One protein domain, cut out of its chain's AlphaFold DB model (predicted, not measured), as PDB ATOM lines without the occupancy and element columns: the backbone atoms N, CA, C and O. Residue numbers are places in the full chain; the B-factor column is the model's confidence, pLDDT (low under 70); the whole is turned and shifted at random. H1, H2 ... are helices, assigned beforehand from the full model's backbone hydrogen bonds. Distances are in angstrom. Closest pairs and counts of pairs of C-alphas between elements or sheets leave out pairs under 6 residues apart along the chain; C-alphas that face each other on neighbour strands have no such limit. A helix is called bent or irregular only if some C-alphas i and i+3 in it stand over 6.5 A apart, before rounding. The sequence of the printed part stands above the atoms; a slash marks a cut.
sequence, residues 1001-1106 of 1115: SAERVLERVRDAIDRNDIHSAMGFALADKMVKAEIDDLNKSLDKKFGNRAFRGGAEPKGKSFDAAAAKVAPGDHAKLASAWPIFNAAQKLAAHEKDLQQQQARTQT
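AT A GLANCE: This is residues 1001 to 1106 of the 1115 residues of the protein "Ti-type conjugative transfer relaxase TraA" of Antarcticimicrobium luteum (UniProt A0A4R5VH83). A long bent helix, H5, runs the length of the domain; the first half of its arm H5b is crossed by H1 of the H1 and H2 hairpin and by H3, and residues 1095 to 1106 stick out. At the other end lie arm H5a and short H4. The printed part has 106 residues with five named helices, H1 to H5, and no named strand: all helix, compact, with a radius of gyration of the C-alphas of 14.4 A and spans of 48 by 29 by 25 A.

HOW THE PARTS SIT: By its hydrogen bonds H5, residues 1071 to 1106, was assigned as one helix, but it is bent: C-alphas 1079 and 1082 are 7.3 A apart, and arms H5a, residues 1071 to 1079, and H5b, residues 1082 to 1106, stand at a steep tilt of 58 degrees. H5a is irregular, with C-alphas 1072 and 1075 7.3 A apart. H5b touches H1, residues 1001 to 1014, about perpendicular at 74 degrees, closest at the C-alphas of Arg 1010 and Ala 1086, 5.2 A. H5b touches H3, residues 1029 to 1045, closest at C-alphas Asn 1039 and Gln 1088, 6.5 A. H1 and H2, residues 1018 to 1026, touch as a hairpin, closest at C-alphas Val 1009 and Ala 1021, 4.5 A. H4, residues 1060 to 1066, is close to H5a but not clearly touching, with C-alphas Ala 1066 and His 1074 closest at 6.0 A. Every O i to N i+4 pair is within hydrogen-bond range in H1, H3 and H4, against 4 of 5 in H2, 3 of 5 in H5a and 20 of 21 in H5b.

IN THESE COORDINATES: H1 begins at C-alpha 1001 (11.383, 20.389, 29.235) and is 20.1 A long; H3 is 24.5 A. H5b, 36.3 A, ends at C-alpha 1106 (-1.832, 42.172, 2.310).

THE WHOLE: The C-alphas farthest apart, Gly 1072 and Thr 1106, are 51.2 A apart. The printed part has no cut; the link H3 to H4 is long, 14 residues. pLDDT is under 70 in residues 1018 to 1027, 1053 to 1055 and 1102 to 1106.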
ATOM      1  N   SER A1001      12.603  19.653  29.577       80.69
ATOM      2  CA  SER A1001      11.383  20.389  29.235       80.69
ATOM      3  C   SER A1001      11.246  20.583  27.725       80.69
ATOM      4  O   SER A1001      10.172  20.312  27.190       80.69
ATOM      5  N   ALA A1002      12.322  20.966  27.030       83.56
ATOM      6  CA  ALA A1002      12.331  21.083  25.572       83.56
ATOM      7  C   ALA A1002      12.156  19.730  24.868       83.56
ATOM      8  O   ALA A1002      11.416  19.641  23.890       83.56
ATOM      9  N   GLU A1003      12.752  18.666  25.408       85.19
ATOM     10  CA  GLU A1003      12.578  17.301  24.902       85.19
ATOM     11  C   GLU A1003      11.105  16.862  24.953       85.19
ATOM     12  O   GLU A1003      10.542  16.480  23.929       85.19
ATOM     13  N   ARG A1004      10.427  17.049  26.097       84.38
ATOM     14  CA  ARG A1004       8.988  16.749  26.243       84.38
ATOM     15  C   ARG A1004       8.103  17.565  25.299       84.38
ATOM     16  O   ARG A1004       7.061  17.079  24.861       84.38
ATOM     17  N   VAL A1005       8.480  18.810  24.994       84.50
ATOM     18  CA  VAL A1005       7.754  19.638  24.017       84.50
ATOM     19  C   VAL A1005       7.943  19.091  22.606       84.50
ATOM     20  O   VAL A1005       6.953  18.921  21.899       84.50
ATOM     21  N   LEU A1006       9.169  18.743  22.207       85.56
ATOM     22  CA  LEU A1006       9.441  18.150  20.894       85.56
ATOM     23  C   LEU A1006       8.801  16.761  20.723       85.56
ATOM     24  O   LEU A1006       8.347  16.445  19.625       85.56
ATOM     25  N   GLU A1007       8.681  15.965  21.789       86.06
ATOM     26  CA  GLU A1007       7.917  14.707  21.780       86.06
ATOM     27  C   GLU A1007       6.423  14.945  21.545       86.06
ATOM     28  O   GLU A1007       5.816  14.287  20.703       86.06
ATOM     29  N   ARG A1008       5.823  15.931  22.221       82.00
ATOM     30  CA  ARG A1008       4.415  16.295  21.988       82.00
ATOM     31  C   ARG A1008       4.185  16.843  20.586       82.00
ATOM     32  O   ARG A1008       3.170  16.524  19.977       82.00
ATOM     33  N   VAL A1009       5.121  17.646  20.077       80.62
ATOM     34  CA  VAL A1009       5.116  18.150  18.697       80.62
ATOM     35  C   VAL A1009       5.183  16.985  17.715       80.62
ATOM     36  O   VAL A1009       4.392  16.950  16.779       80.62
ATOM     37  N   ARG A1010       6.066  16.005  17.943       82.06
ATOM     38  CA  ARG A1010       6.142  14.779  17.140       82.06
ATOM     39  C   ARG A1010       4.809  14.033  17.144       82.06
ATOM     40  O   ARG A1010       4.253  13.805  16.078       82.06
ATOM     41  N   ASP A1011       4.267  13.729  18.321       81.00
ATOM     42  CA  ASP A1011       3.016  12.976  18.444       81.00
ATOM     43  C   ASP A1011       1.818  13.736  17.836       81.00
ATOM     44  O   ASP A1011       0.858  13.130  17.363       81.00
ATOM     45  N   ALA A1012       1.841  15.070  17.856       79.31
ATOM     46  CA  ALA A1012       0.843  15.912  17.203       79.31
ATOM     47  C   ALA A1012       0.995  15.904  15.670       79.31
ATOM     48  O   ALA A1012      -0.001  15.756  14.966       79.31
ATOM     49  N   ILE A1013       2.227  15.973  15.150       72.31
ATOM     50  CA  ILE A1013       2.528  15.839  13.715       72.31
ATOM     51  C   ILE A1013       2.103  14.459  13.196       72.31
ATOM     52  O   ILE A1013       1.480  14.381  12.140       72.31
ATOM     53  N   ASP A1014       2.378  13.388  13.943       73.19
ATOM     54  CA  ASP A1014       1.995  12.020  13.568       73.19
ATOM     55  C   ASP A1014       0.468  11.822  13.579       73.19
ATOM     56  O   ASP A1014      -0.069  11.052  12.784       73.19
ATOM     57  N   ARG A1015      -0.253  12.568  14.427       77.38
ATOM     58  CA  ARG A1015      -1.727  12.631  14.445       77.38
ATOM     59  C   ARG A1015      -2.320  13.643  13.456       77.38
ATOM     60  O   ARG A1015      -3.533  13.830  13.449       77.38
ATOM     61  N   ASN A1016      -1.488  14.277  12.627       72.44
ATOM     62  CA  ASN A1016      -1.869  15.331  11.683       72.44
ATOM     63  C   ASN A1016      -2.568  16.545  12.340       72.44
ATOM     64  O   ASN A1016      -3.358  17.240  11.705       72.44
ATOM     65  N   ASP A1017      -2.272  16.812  13.615       72.31
ATOM     66  CA  ASP A1017      -2.806  17.928  14.403       72.31
ATOM     67  C   ASP A1017      -1.742  19.024  14.570       72.31
ATOM     68  O   ASP A1017      -1.071  19.177  15.595       72.31
ATOM     69  N   ILE A1018      -1.556  19.779  13.491       62.56
ATOM     70  CA  ILE A1018      -0.473  20.756  13.358       62.56
ATOM     71  C   ILE A1018      -0.705  21.995  14.249       62.56
ATOM     72  O   ILE A1018       0.251  22.587  14.754       62.56
ATOM     73  N   HIS A1019      -1.963  22.363  14.519       65.88
ATOM     74  CA  HIS A1019      -2.288  23.504  15.382       65.88
ATOM     75  C   HIS A1019      -1.921  23.247  16.848       65.88
ATOM     76  O   HIS A1019      -1.328  24.118  17.492       65.88
ATOM     77  N   SER A1020      -2.188  22.042  17.359       67.69
ATOM     78  CA  SER A1020      -1.784  21.650  18.714       67.69
ATOM     79  C   SER A1020      -0.262  21.620  18.878       67.69
ATOM     80  O   SER A1020       0.255  22.070  19.903       67.69
ATOM     81  N   ALA A1021       0.474  21.168  17.853       65.25
ATOM     82  CA  ALA A1021       1.940  21.159  17.856       65.25
ATOM     83  C   ALA A1021       2.531  22.561  18.112       65.25
ATOM     84  O   ALA A1021       3.483  22.724  18.875       65.25
ATOM     85  N   MET A1022       1.920  23.590  17.528       61.31
ATOM     86  CA  MET A1022       2.367  24.979  17.643       61.31
ATOM     87  C   MET A1022       2.024  25.595  19.010       61.31
ATOM     88  O   MET A1022       2.823  26.343  19.576       61.31
ATOM     89  N   GLY A1023       0.876  25.217  19.584       64.00
ATOM     90  CA  GLY A1023       0.470  25.626  20.932       64.00
ATOM     91  C   GLY A1023       1.444  25.162  22.021       64.00
ATOM     92  O   GLY A1023       1.715  25.911  22.958       64.00
ATOM     93  N   PHE A1024       2.034  23.971  21.877       65.94
ATOM     94  CA  PHE A1024       3.028  23.461  22.830       65.94
ATOM     95  C   PHE A1024       4.375  24.191  22.753       65.94
ATOM     96  O   PHE A1024       4.977  24.453  23.791       65.94
ATOM     97  N   ALA A1025       4.842  24.532  21.549       58.88
ATOM     98  CA  ALA A1025       6.127  25.204  21.347       58.88
ATOM     99  C   ALA A1025       6.117  26.684  21.769       58.88
ATOM    100  O   ALA A1025       7.141  27.215  22.192       58.88
ATOM    101  N   LEU A1026       4.963  27.353  21.676       59.19
ATOM    102  CA  LEU A1026       4.802  28.771  22.026       59.19
ATOM    103  C   LEU A1026       4.475  29.012  23.511       59.19
ATOM    104  O   LEU A1026       4.482  30.161  23.952       59.19
ATOM    105  N   ALA A1027       4.195  27.955  24.282       63.75
ATOM    106  CA  ALA A1027       3.765  28.060  25.676       63.75
ATOM    107  C   ALA A1027       4.880  28.519  26.636       63.75
ATOM    108  O   ALA A1027       4.588  29.149  27.652       63.75
ATOM    109  N   ASP A1028       6.147  28.237  26.315       74.81
ATOM    110  CA  ASP A1028       7.300  28.633  27.125       74.81
ATOM    111  C   ASP A1028       8.384  29.272  26.243       74.81
ATOM    112  O   ASP A1028       8.995  28.632  25.385       74.81
ATOM    113  N   LYS A1029       8.633  30.568  26.475       73.00
ATOM    114  CA  LYS A1029       9.611  31.362  25.715       73.00
ATOM    115  C   LYS A1029      11.045  30.845  25.870       73.00
ATOM    116  O   LYS A1029      11.829  31.000  24.936       73.00
ATOM    117  N   MET A1030      11.396  30.249  27.012       75.00
ATOM    118  CA  MET A1030      12.733  29.689  27.233       75.00
ATOM    119  C   MET A1030      12.916  28.380  26.464       75.00
ATOM    120  O   MET A1030      13.945  28.197  25.818       75.00
ATOM    121  N   VAL A1031      11.895  27.516  26.460       79.56
ATOM    122  CA  VAL A1031      11.900  26.273  25.670       79.56
ATOM    123  C   VAL A1031      11.961  26.575  24.173       79.56
ATOM    124  O   VAL A1031      12.720  25.938  23.447       79.56
ATOM    125  N   LYS A1032      11.219  27.585  23.706       79.94
ATOM    126  CA  LYS A1032      11.283  28.024  22.308       79.94
ATOM    127  C   LYS A1032      12.691  28.475  21.908       79.94
ATOM    128  O   LYS A1032      13.198  28.025  20.885       79.94
ATOM    129  N   ALA A1033      13.337  29.311  22.723       78.38
ATOM    130  CA  ALA A1033      14.696  29.778  22.446       78.38
ATOM    131  C   ALA A1033      15.704  28.616  22.354       78.38
ATOM    132  O   ALA A1033      16.576  28.615  21.487       78.38
ATOM    133  N   GLU A1034      15.548  27.598  23.202       84.19
ATOM    134  CA  GLU A1034      16.378  26.394  23.189       84.19
ATOM    135  C   GLU A1034      16.165  25.538  21.927       84.19
ATOM    136  O   GLU A1034      17.131  25.077  21.314       84.19
ATOM    137  N   ILE A1035      14.913  25.374  21.484       85.81
ATOM    138  CA  ILE A1035      14.577  24.678  20.230       85.81
ATOM    139  C   ILE A1035      15.115  25.451  19.012       85.81
ATOM    140  O   ILE A1035      15.624  24.842  18.067       85.81
ATOM    141  N   ASP A1036      15.061  26.783  19.036       83.88
ATOM    142  CA  ASP A1036      15.615  27.633  17.980       83.88
ATOM    143  C   ASP A1036      17.145  27.518  17.898       83.88
ATOM    144  O   ASP A1036      17.709  27.425  16.803       83.88
ATOM    145  N   ASP A1037      17.837  27.474  19.037       84.06
ATOM    146  CA  ASP A1037      19.292  27.297  19.089       84.06
ATOM    147  C   ASP A1037      19.734  25.883  18.681       84.06
ATOM    148  O   ASP A1037      20.746  25.726  17.977       84.06
ATOM    149  N   LEU A1038      18.942  24.856  19.015       88.75
ATOM    150  CA  LEU A1038      19.101  23.509  18.468       88.75
ATOM    151  C   LEU A1038      18.975  23.534  16.937       88.75
ATOM    152  O   LEU A1038      19.875  23.057  16.243       88.75
ATOM    153  N   ASN A1039      17.909  24.134  16.398       87.44
ATOM    154  CA  ASN A1039      17.676  24.223  14.954       87.44
ATOM    155  C   ASN A1039      18.801  24.976  14.228       87.44
ATOM    156  O   ASN A1039      19.288  24.501  13.202       87.44
ATOM    157  N   LYS A1040      19.311  26.083  14.784       85.38
ATOM    158  CA  LYS A1040      20.489  26.788  14.234       85.38
ATOM    159  C   LYS A1040      21.721  25.882  14.165       85.38
ATOM    160  O   LYS A1040      22.487  25.957  13.203       85.38
ATOM    161  N   SER A1041      21.938  25.045  15.178       87.75
ATOM    162  CA  SER A1041      23.086  24.133  15.244       87.75
ATOM    163  C   SER A1041      22.938  22.962  14.263       87.75
ATOM    164  O   SER A1041      23.890  22.626  13.551       87.75
ATOM    165  N   LEU A1042      21.728  22.399  14.147       88.88
ATOM    166  CA  LEU A1042      21.385  21.373  13.156       88.88
ATOM    167  C   LEU A1042      21.531  21.899  11.723       88.88
ATOM    168  O   LEU A1042      22.110  21.218  10.876       88.88
ATOM    169  N   ASP A1043      21.087  23.126  11.460       84.88
ATOM    170  CA  ASP A1043      21.183  23.760  10.145       84.88
ATOM    171  C   ASP A1043      22.639  24.006   9.741       84.88
ATOM    172  O   ASP A1043      23.019  23.735   8.600       84.88
ATOM    173  N   LYS A1044      23.483  24.448  10.681       82.06
ATOM    174  CA  LYS A1044      24.916  24.655  10.431       82.06
ATOM    175  C   LYS A1044      25.675  23.343  10.186       82.06
ATOM    176  O   LYS A1044      26.541  23.311   9.311       82.06
ATOM    177  N   LYS A1045      25.372  22.269  10.932       86.25
ATOM    178  CA  LYS A1045      26.075  20.973  10.826       86.25
ATOM    179  C   LYS A1045      25.545  20.101   9.684       86.25
ATOM    180  O   LYS A1045      26.320  19.584   8.875       86.25
ATOM    181  N   PHE A1046      24.229  19.935   9.595       86.06
ATOM    182  CA  PHE A1046      23.582  18.971   8.700       86.06
ATOM    183  C   PHE A1046      22.867  19.619   7.512       86.06
ATOM    184  O   PHE A1046      22.866  19.017   6.434       86.06
ATOM    185  N   GLY A1047      22.346  20.840   7.677       81.69
ATOM    186  CA  GLY A1047      21.553  21.574   6.685       81.69
ATOM    187  C   GLY A1047      20.055  21.615   7.025       81.69
ATOM    188  O   GLY A1047      19.527  20.718   7.681       81.69
ATOM    189  N   ASN A1048      19.349  22.632   6.522       79.44
ATOM    190  CA  ASN A1048      17.964  22.985   6.895       79.44
ATOM    191  C   ASN A1048      16.860  21.981   6.509       79.44
ATOM    192  O   ASN A1048      15.691  22.169   6.857       79.44
ATOM    193  N   ARG A1049      17.207  20.923   5.770       82.12
ATOM    194  CA  ARG A1049      16.287  19.858   5.335       82.12
ATOM    195  C   ARG A1049      16.785  18.453   5.664       82.12
ATOM    196  O   ARG A1049      16.130  17.489   5.279       82.12
ATOM    197  N   ALA A1050      17.918  18.332   6.355       82.69
ATOM    198  CA  ALA A1050      18.600  17.055   6.552       82.69
ATOM    199  C   ALA A1050      17.716  15.989   7.214       82.69
ATOM    200  O   ALA A1050      17.821  14.815   6.869       82.69
ATOM    201  N   PHE A1051      16.808  16.402   8.102       87.00
ATOM    202  CA  PHE A1051      15.966  15.488   8.867       87.00
ATOM    203  C   PHE A1051      14.516  15.452   8.385       87.00
ATOM    204  O   PHE A1051      13.736  14.687   8.929       87.00
ATOM    205  N   ARG A1052      14.117  16.218   7.358       77.94
ATOM    206  CA  ARG A1052      12.699  16.339   6.949       77.94
ATOM    207  C   ARG A1052      12.147  15.122   6.191       77.94
ATOM    208  O   ARG A1052      10.932  14.980   6.105       77.94
ATOM    209  N   GLY A1053      13.018  14.262   5.659       66.31
ATOM    210  CA  GLY A1053      12.670  13.167   4.740       66.31
ATOM    211  C   GLY A1053      12.006  11.925   5.355       66.31
ATOM    212  O   GLY A1053      11.665  11.014   4.611       66.31
ATOM    213  N   GLY A1054      11.821  11.868   6.677       67.00
ATOM    214  CA  GLY A1054      11.164  10.747   7.360       67.00
ATOM    215  C   GLY A1054      11.549  10.652   8.840       67.00
ATOM    216  O   GLY A1054      12.624  11.111   9.225       67.00
ATOM    217  N   ALA A1055      10.665  10.082   9.667       65.56
ATOM    218  CA  ALA A1055      10.878   9.932  11.113       65.56
ATOM    219  C   ALA A1055      11.794   8.749  11.482       65.56
ATOM    220  O   ALA A1055      12.294   8.693  12.602       65.56
ATOM    221  N   GLU A1056      12.047   7.824  10.548       77.81
ATOM    222  CA  GLU A1056      12.953   6.695  10.770       77.81
ATOM    223  C   GLU A1056      14.411   7.028  10.395       77.81
ATOM    224  O   GLU A1056      14.653   7.615   9.335       77.81
ATOM    225  N   PRO A1057      15.401   6.591  11.200       83.44
ATOM    226  CA  PRO A1057      16.826   6.767  10.921       83.44
ATOM    227  C   PRO A1057      17.331   5.749   9.879       83.44
ATOM    228  O   PRO A1057      18.163   4.894  10.181       83.44
ATOM    229  N   LYS A1058      16.795   5.783   8.652       81.50
ATOM    230  CA  LYS A1058      17.171   4.863   7.563       81.50
ATOM    231  C   LYS A1058      17.255   5.569   6.206       81.50
ATOM    232  O   LYS A1058      16.616   6.592   5.975       81.50
ATOM    233  N   GLY A1059      18.018   4.976   5.286       81.50
ATOM    234  CA  GLY A1059      18.136   5.418   3.895       81.50
ATOM    235  C   GLY A1059      19.141   6.552   3.670       81.50
ATOM    236  O   GLY A1059      19.844   6.986   4.579       81.50
ATOM    237  N   LYS A1060      19.171   7.072   2.434       77.88
ATOM    238  CA  LYS A1060      20.205   8.010   1.951       77.88
ATOM    239  C   LYS A1060      20.363   9.275   2.806       77.88
ATOM    240  O   LYS A1060      21.462   9.816   2.892       77.88
ATOM    241  N   SER A1061      19.285   9.767   3.422       79.56
ATOM    242  CA  SER A1061      19.326  10.931   4.318       79.56
ATOM    243  C   SER A1061      20.039  10.628   5.632       79.56
ATOM    244  O   SER A1061      20.820  11.455   6.102       79.56
ATOM    245  N   PHE A1062      19.799   9.443   6.204       85.25
ATOM    246  CA  PHE A1062      20.490   8.993   7.407       85.25
ATOM    247  C   PHE A1062      21.971   8.767   7.117       85.25
ATOM    248  O   PHE A1062      22.808   9.305   7.835       85.25
ATOM    249  N   ASP A1063      22.299   8.095   6.013       82.44
ATOM    250  CA  ASP A1063      23.688   7.834   5.618       82.44
ATOM    251  C   ASP A1063      24.478   9.141   5.420       82.44
ATOM    252  O   ASP A1063      25.602   9.290   5.905       82.44
ATOM    253  N   ALA A1064      23.860  10.142   4.781       83.38
ATOM    254  CA  ALA A1064      24.461  11.459   4.573       83.38
ATOM    255  C   ALA A1064      24.659  12.256   5.877       83.38
ATOM    256  O   ALA A1064      25.585  13.067   5.970       83.38
ATOM    257  N   ALA A1065      23.798  12.062   6.878       84.88
ATOM    258  CA  ALA A1065      23.939  12.680   8.194       84.88
ATOM    259  C   ALA A1065      24.961  11.929   9.064       84.88
ATOM    260  O   ALA A1065      25.811  12.565   9.686       84.88
ATOM    261  N   ALA A1066      24.946  10.594   9.054       85.25
ATOM    262  CA  ALA A1066      25.896   9.742   9.766       85.25
ATOM    263  C   ALA A1066      27.337   9.980   9.291       85.25
ATOM    264  O   ALA A1066      28.251  10.056  10.110       85.25
ATOM    265  N   ALA A1067      27.542  10.239   7.994       81.62
ATOM    266  CA  ALA A1067      28.840  10.631   7.440       81.62
ATOM    267  C   ALA A1067      29.415  11.937   8.034       81.62
ATOM    268  O   ALA A1067      30.609  12.207   7.898       81.62
ATOM    269  N   LYS A1068      28.590  12.761   8.698       83.38
ATOM    270  CA  LYS A1068      28.990  14.024   9.348       83.38
ATOM    271  C   LYS A1068      29.161  13.896  10.867       83.38
ATOM    272  O   LYS A1068      29.385  14.902  11.544       83.38
ATOM    273  N   VAL A1069      29.026  12.687  11.407       84.00
ATOM    274  CA  VAL A1069      29.106  12.388  12.840       84.00
ATOM    275  C   VAL A1069      30.203  11.357  13.077       84.00
ATOM    276  O   VAL A1069      30.460  10.498  12.233       84.00
ATOM    277  N   ALA A1070      30.869  11.448  14.229       80.19
ATOM    278  CA  ALA A1070      31.863  10.463  14.625       80.19
ATOM    279  C   ALA A1070      31.237   9.050  14.650       80.19
ATOM    280  O   ALA A1070      30.121   8.906  15.153       80.19
ATOM    281  N   PRO A1071      31.943   7.999  14.188       77.06
ATOM    282  CA  PRO A1071      31.401   6.636  14.149       77.06
ATOM    283  C   PRO A1071      30.835   6.146  15.493       77.06
ATOM    284  O   PRO A1071      29.799   5.490  15.531       77.06
ATOM    285  N   GLY A1072      31.464   6.525  16.613       78.62
ATOM    286  CA  GLY A1072      31.000   6.174  17.963       78.62
ATOM    287  C   GLY A1072      29.705   6.868  18.413       78.62
ATOM    288  O   GLY A1072      29.090   6.431  19.379       78.62
ATOM    289  N   ASP A1073      29.267   7.917  17.712       83.75
ATOM    290  CA  ASP A1073      28.051   8.680  18.018       83.75
ATOM    291  C   ASP A1073      26.905   8.391  17.022       83.75
ATOM    292  O   ASP A1073      25.830   8.985  17.124       83.75
ATOM    293  N   HIS A1074      27.071   7.444  16.086       85.44
ATOM    294  CA  HIS A1074      26.014   7.054  15.134       85.44
ATOM    295  C   HIS A1074      24.757   6.522  15.832       85.44
ATOM    296  O   HIS A1074      23.645   6.868  15.437       85.44
ATOM    297  N   ALA A1075      24.918   5.767  16.924       82.88
ATOM    298  CA  ALA A1075      23.795   5.298  17.738       82.88
ATOM    299  C   ALA A1075      23.029   6.458  18.404       82.88
ATOM    300  O   ALA A1075      21.803   6.416  18.494       82.88
ATOM    301  N   LYS A1076      23.733   7.527  18.807       85.38
ATOM    302  CA  LYS A1076      23.117   8.739  19.373       85.38
ATOM    303  C   LYS A1076      22.409   9.581  18.314       85.38
ATOM    304  O   LYS A1076      21.389  10.197  18.604       85.38
ATOM    305  N   LEU A1077      22.935   9.617  17.088       88.12
ATOM    306  CA  LEU A1077      22.256  10.254  15.955       88.12
ATOM    307  C   LEU A1077      20.963   9.504  15.610       88.12
ATOM    308  O   LEU A1077      19.944  10.139  15.357       88.12
ATOM    309  N   ALA A1078      20.998   8.168  15.630       86.62
ATOM    310  CA  ALA A1078      19.822   7.341  15.385       86.62
ATOM    311  C   ALA A1078      18.737   7.549  16.453       86.62
ATOM    312  O   ALA A1078      17.568   7.691  16.099       86.62
ATOM    313  N   SER A1079      19.107   7.636  17.738       85.25
ATOM    314  CA  SER A1079      18.143   7.899  18.814       85.25
ATOM    315  C   SER A1079      17.570   9.321  18.778       85.25
ATOM    316  O   SER A1079      16.393   9.508  19.074       85.25
ATOM    317  N   ALA A1080      18.361  10.317  18.369       86.62
ATOM    318  CA  ALA A1080      17.927  11.714  18.268       86.62
ATOM    319  C   ALA A1080      17.138  12.037  16.987       86.62
ATOM    320  O   ALA A1080      16.541  13.110  16.877       86.62
ATOM    321  N   TRP A1081      17.122  11.127  16.008       89.62
ATOM    322  CA  TRP A1081      16.534  11.352  14.688       89.62
ATOM    323  C   TRP A1081      15.071  11.832  14.721       89.62
ATOM    324  O   TRP A1081      14.766  12.827  14.054       89.62
ATOM    325  N   PRO A1082      14.165  11.222  15.517       87.31
ATOM    326  CA  PRO A1082      12.770  11.663  15.574       87.31
ATOM    327  C   PRO A1082      12.618  13.066  16.177       87.31
ATOM    328  O   PRO A1082      11.776  13.845  15.733       87.31
ATOM    329  N   ILE A1083      13.465  13.413  17.150       86.62
ATOM    330  CA  ILE A1083      13.468  14.724  17.813       86.62
ATOM    331  C   ILE A1083      13.952  15.806  16.836       86.62
ATOM    332  O   ILE A1083      13.322  16.855  16.709       86.62
ATOM    333  N   PHE A1084      15.021  15.542  16.077       90.94
ATOM    334  CA  PHE A1084      15.521  16.469  15.053       90.94
ATOM    335  C   PHE A1084      14.536  16.644  13.887       90.94
ATOM    336  O   PHE A1084      14.395  17.753  13.363       90.94
ATOM    337  N   ASN A1085      13.813  15.583  13.502       89.56
ATOM    338  CA  ASN A1085      12.722  15.661  12.526       89.56
ATOM    339  C   ASN A1085      11.610  16.605  13.008       89.56
ATOM    340  O   ASN A1085      11.206  17.498  12.259       89.56
ATOM    341  N   ALA A1086      11.155  16.438  14.254       86.62
ATOM    342  CA  ALA A1086      10.125  17.282  14.856       86.62
ATOM    343  C   ALA A1086      10.568  18.753  14.935       86.62
ATOM    344  O   ALA A1086       9.821  19.639  14.518       86.62
ATOM    345  N   ALA A1087      11.807  19.013  15.364       86.81
ATOM    346  CA  ALA A1087      12.365  20.362  15.462       86.81
ATOM    347  C   ALA A1087      12.435  21.085  14.099       86.81
ATOM    348  O   ALA A1087      11.983  22.229  13.988       86.81
ATOM    349  N   GLN A1088      12.926  20.421  13.040       88.69
ATOM    350  CA  GLN A1088      13.007  21.029  11.701       88.69
ATOM    351  C   GLN A1088      11.638  21.187  11.021       88.69
ATOM    352  O   GLN A1088      11.467  22.113  10.224       88.69
ATOM    353  N   LYS A1089      10.669  20.302  11.300       85.00
ATOM    354  CA  LYS A1089       9.286  20.436  10.809       85.00
ATOM    355  C   LYS A1089       8.557  21.593  11.486       85.00
ATOM    356  O   LYS A1089       7.913  22.373  10.791       85.00
ATOM    357  N   LEU A1090       8.721  21.749  12.801       83.44
ATOM    358  CA  LEU A1090       8.185  22.885  13.550       83.44
ATOM    359  C   LEU A1090       8.716  24.214  12.987       83.44
ATOM    360  O   LEU A1090       7.932  25.090  12.636       83.44
ATOM    361  N   ALA A1091      10.033  24.322  12.783       84.12
ATOM    362  CA  ALA A1091      10.649  25.517  12.200       84.12
ATOM    363  C   ALA A1091      10.214  25.798  10.748       84.12
ATOM    364  O   ALA A1091      10.218  26.948  10.310       84.12
ATOM    365  N   ALA A1092       9.870  24.765   9.969       83.38
ATOM    366  CA  ALA A1092       9.308  24.942   8.632       83.38
ATOM    367  C   ALA A1092       7.892  25.527   8.700       83.38
ATOM    368  O   ALA A1092       7.593  26.489   8.001       83.38
ATOM    369  N   HIS A1093       7.062  24.984   9.588       79.00
ATOM    370  CA  HIS A1093       5.673  25.394   9.719       79.00
ATOM    371  C   HIS A1093       5.523  26.823  10.264       79.00
ATOM    372  O   HIS A1093       4.695  27.585   9.770       79.00
ATOM    373  N   GLU A1094       6.378  27.239  11.208       78.62
ATOM    374  CA  GLU A1094       6.406  28.631  11.684       78.62
ATOM    375  C   GLU A1094       6.702  29.630  10.551       78.62
ATOM    376  O   GLU A1094       6.100  30.703  10.499       78.62
ATOM    377  N   LYS A1095       7.586  29.270   9.610       80.31
ATOM    378  CA  LYS A1095       7.898  30.111   8.444       80.31
ATOM    379  C   LYS A1095       6.724  30.210   7.474       80.31
ATOM    380  O   LYS A1095       6.437  31.304   6.991       80.31
ATOM    381  N   ASP A1096       6.030  29.103   7.219       78.62
ATOM    382  CA  ASP A1096       4.857  29.086   6.338       78.62
ATOM    383  C   ASP A1096       3.715  29.937   6.919       78.62
ATOM    384  O   ASP A1096       3.065  30.690   6.192       78.62
ATOM    385  N   LEU A1097       3.514  29.895   8.242       72.25
ATOM    386  CA  LEU A1097       2.511  30.710   8.929       72.25
ATOM    387  C   LEU A1097       2.851  32.206   8.878       72.25
ATOM    388  O   LEU A1097       1.967  33.023   8.630       72.25
ATOM    389  N   GLN A1098       4.121  32.576   9.068       76.19
ATOM    390  CA  GLN A1098       4.573  33.966   8.919       76.19
ATOM    391  C   GLN A1098       4.325  34.485   7.495       76.19
ATOM    392  O   GLN A1098       3.866  35.613   7.321       76.19
ATOM    393  N   GLN A1099       4.556  33.652   6.475       72.69
ATOM    394  CA  GLN A1099       4.253  33.998   5.084       72.69
ATOM    395  C   GLN A1099       2.746  34.110   4.822       72.69
ATOM    396  O   GLN A1099       2.318  35.013   4.101       72.69
ATOM    397  N   GLN A1100       1.924  33.231   5.403       71.19
ATOM    398  CA  GLN A1100       0.467  33.321   5.295       71.19
ATOM    399  C   GLN A1100      -0.081  34.564   5.999       71.19
ATOM    400  O   GLN A1100      -0.859  35.288   5.393       71.19
ATOM    401  N   GLN A1101       0.369  34.871   7.219       70.19
ATOM    402  CA  GLN A1101      -0.024  36.086   7.942       70.19
ATOM    403  C   GLN A1101       0.384  37.352   7.186       70.19
ATOM    404  O   GLN A1101      -0.415  38.286   7.105       70.19
ATOM    405  N   ALA A1102       1.571  37.362   6.571       62.50
ATOM    406  CA  ALA A1102       1.984  38.444   5.687       62.50
ATOM    407  C   ALA A1102       1.012  38.596   4.502       62.50
ATOM    408  O   ALA A1102       0.536  39.700   4.260       62.50
ATOM    409  N   ARG A1103       0.628  37.494   3.837       64.88
ATOM    410  CA  ARG A1103      -0.346  37.497   2.724       64.88
ATOM    411  C   ARG A1103      -1.752  37.931   3.145       64.88
ATOM    412  O   ARG A1103      -2.393  38.683   2.417       64.88
ATOM    413  N   THR A1104      -2.242  37.490   4.304       58.12
ATOM    414  CA  THR A1104      -3.569  37.874   4.810       58.12
ATOM    415  C   THR A1104      -3.599  39.342   5.232       58.12
ATOM    416  O   THR A1104      -4.593  40.012   4.973       58.12
ATOM    417  N   GLN A1105      -2.507  39.879   5.790       53.19
ATOM    418  CA  GLN A1105      -2.364  41.321   6.036       53.19
ATOM    419  C   GLN A1105      -2.301  42.134   4.734       53.19
ATOM    420  O   GLN A1105      -2.791  43.262   4.698       53.19
ATOM    421  N   THR A1106      -1.753  41.568   3.650       50.50
ATOM    422  CA  THR A1106      -1.832  42.172   2.310       50.50
ATOM    423  C   THR A1106      -3.268  42.158   1.768       50.50
ATOM    424  O   THR A1106      -3.710  43.149   1.199       50.50
TER     425      THR A1106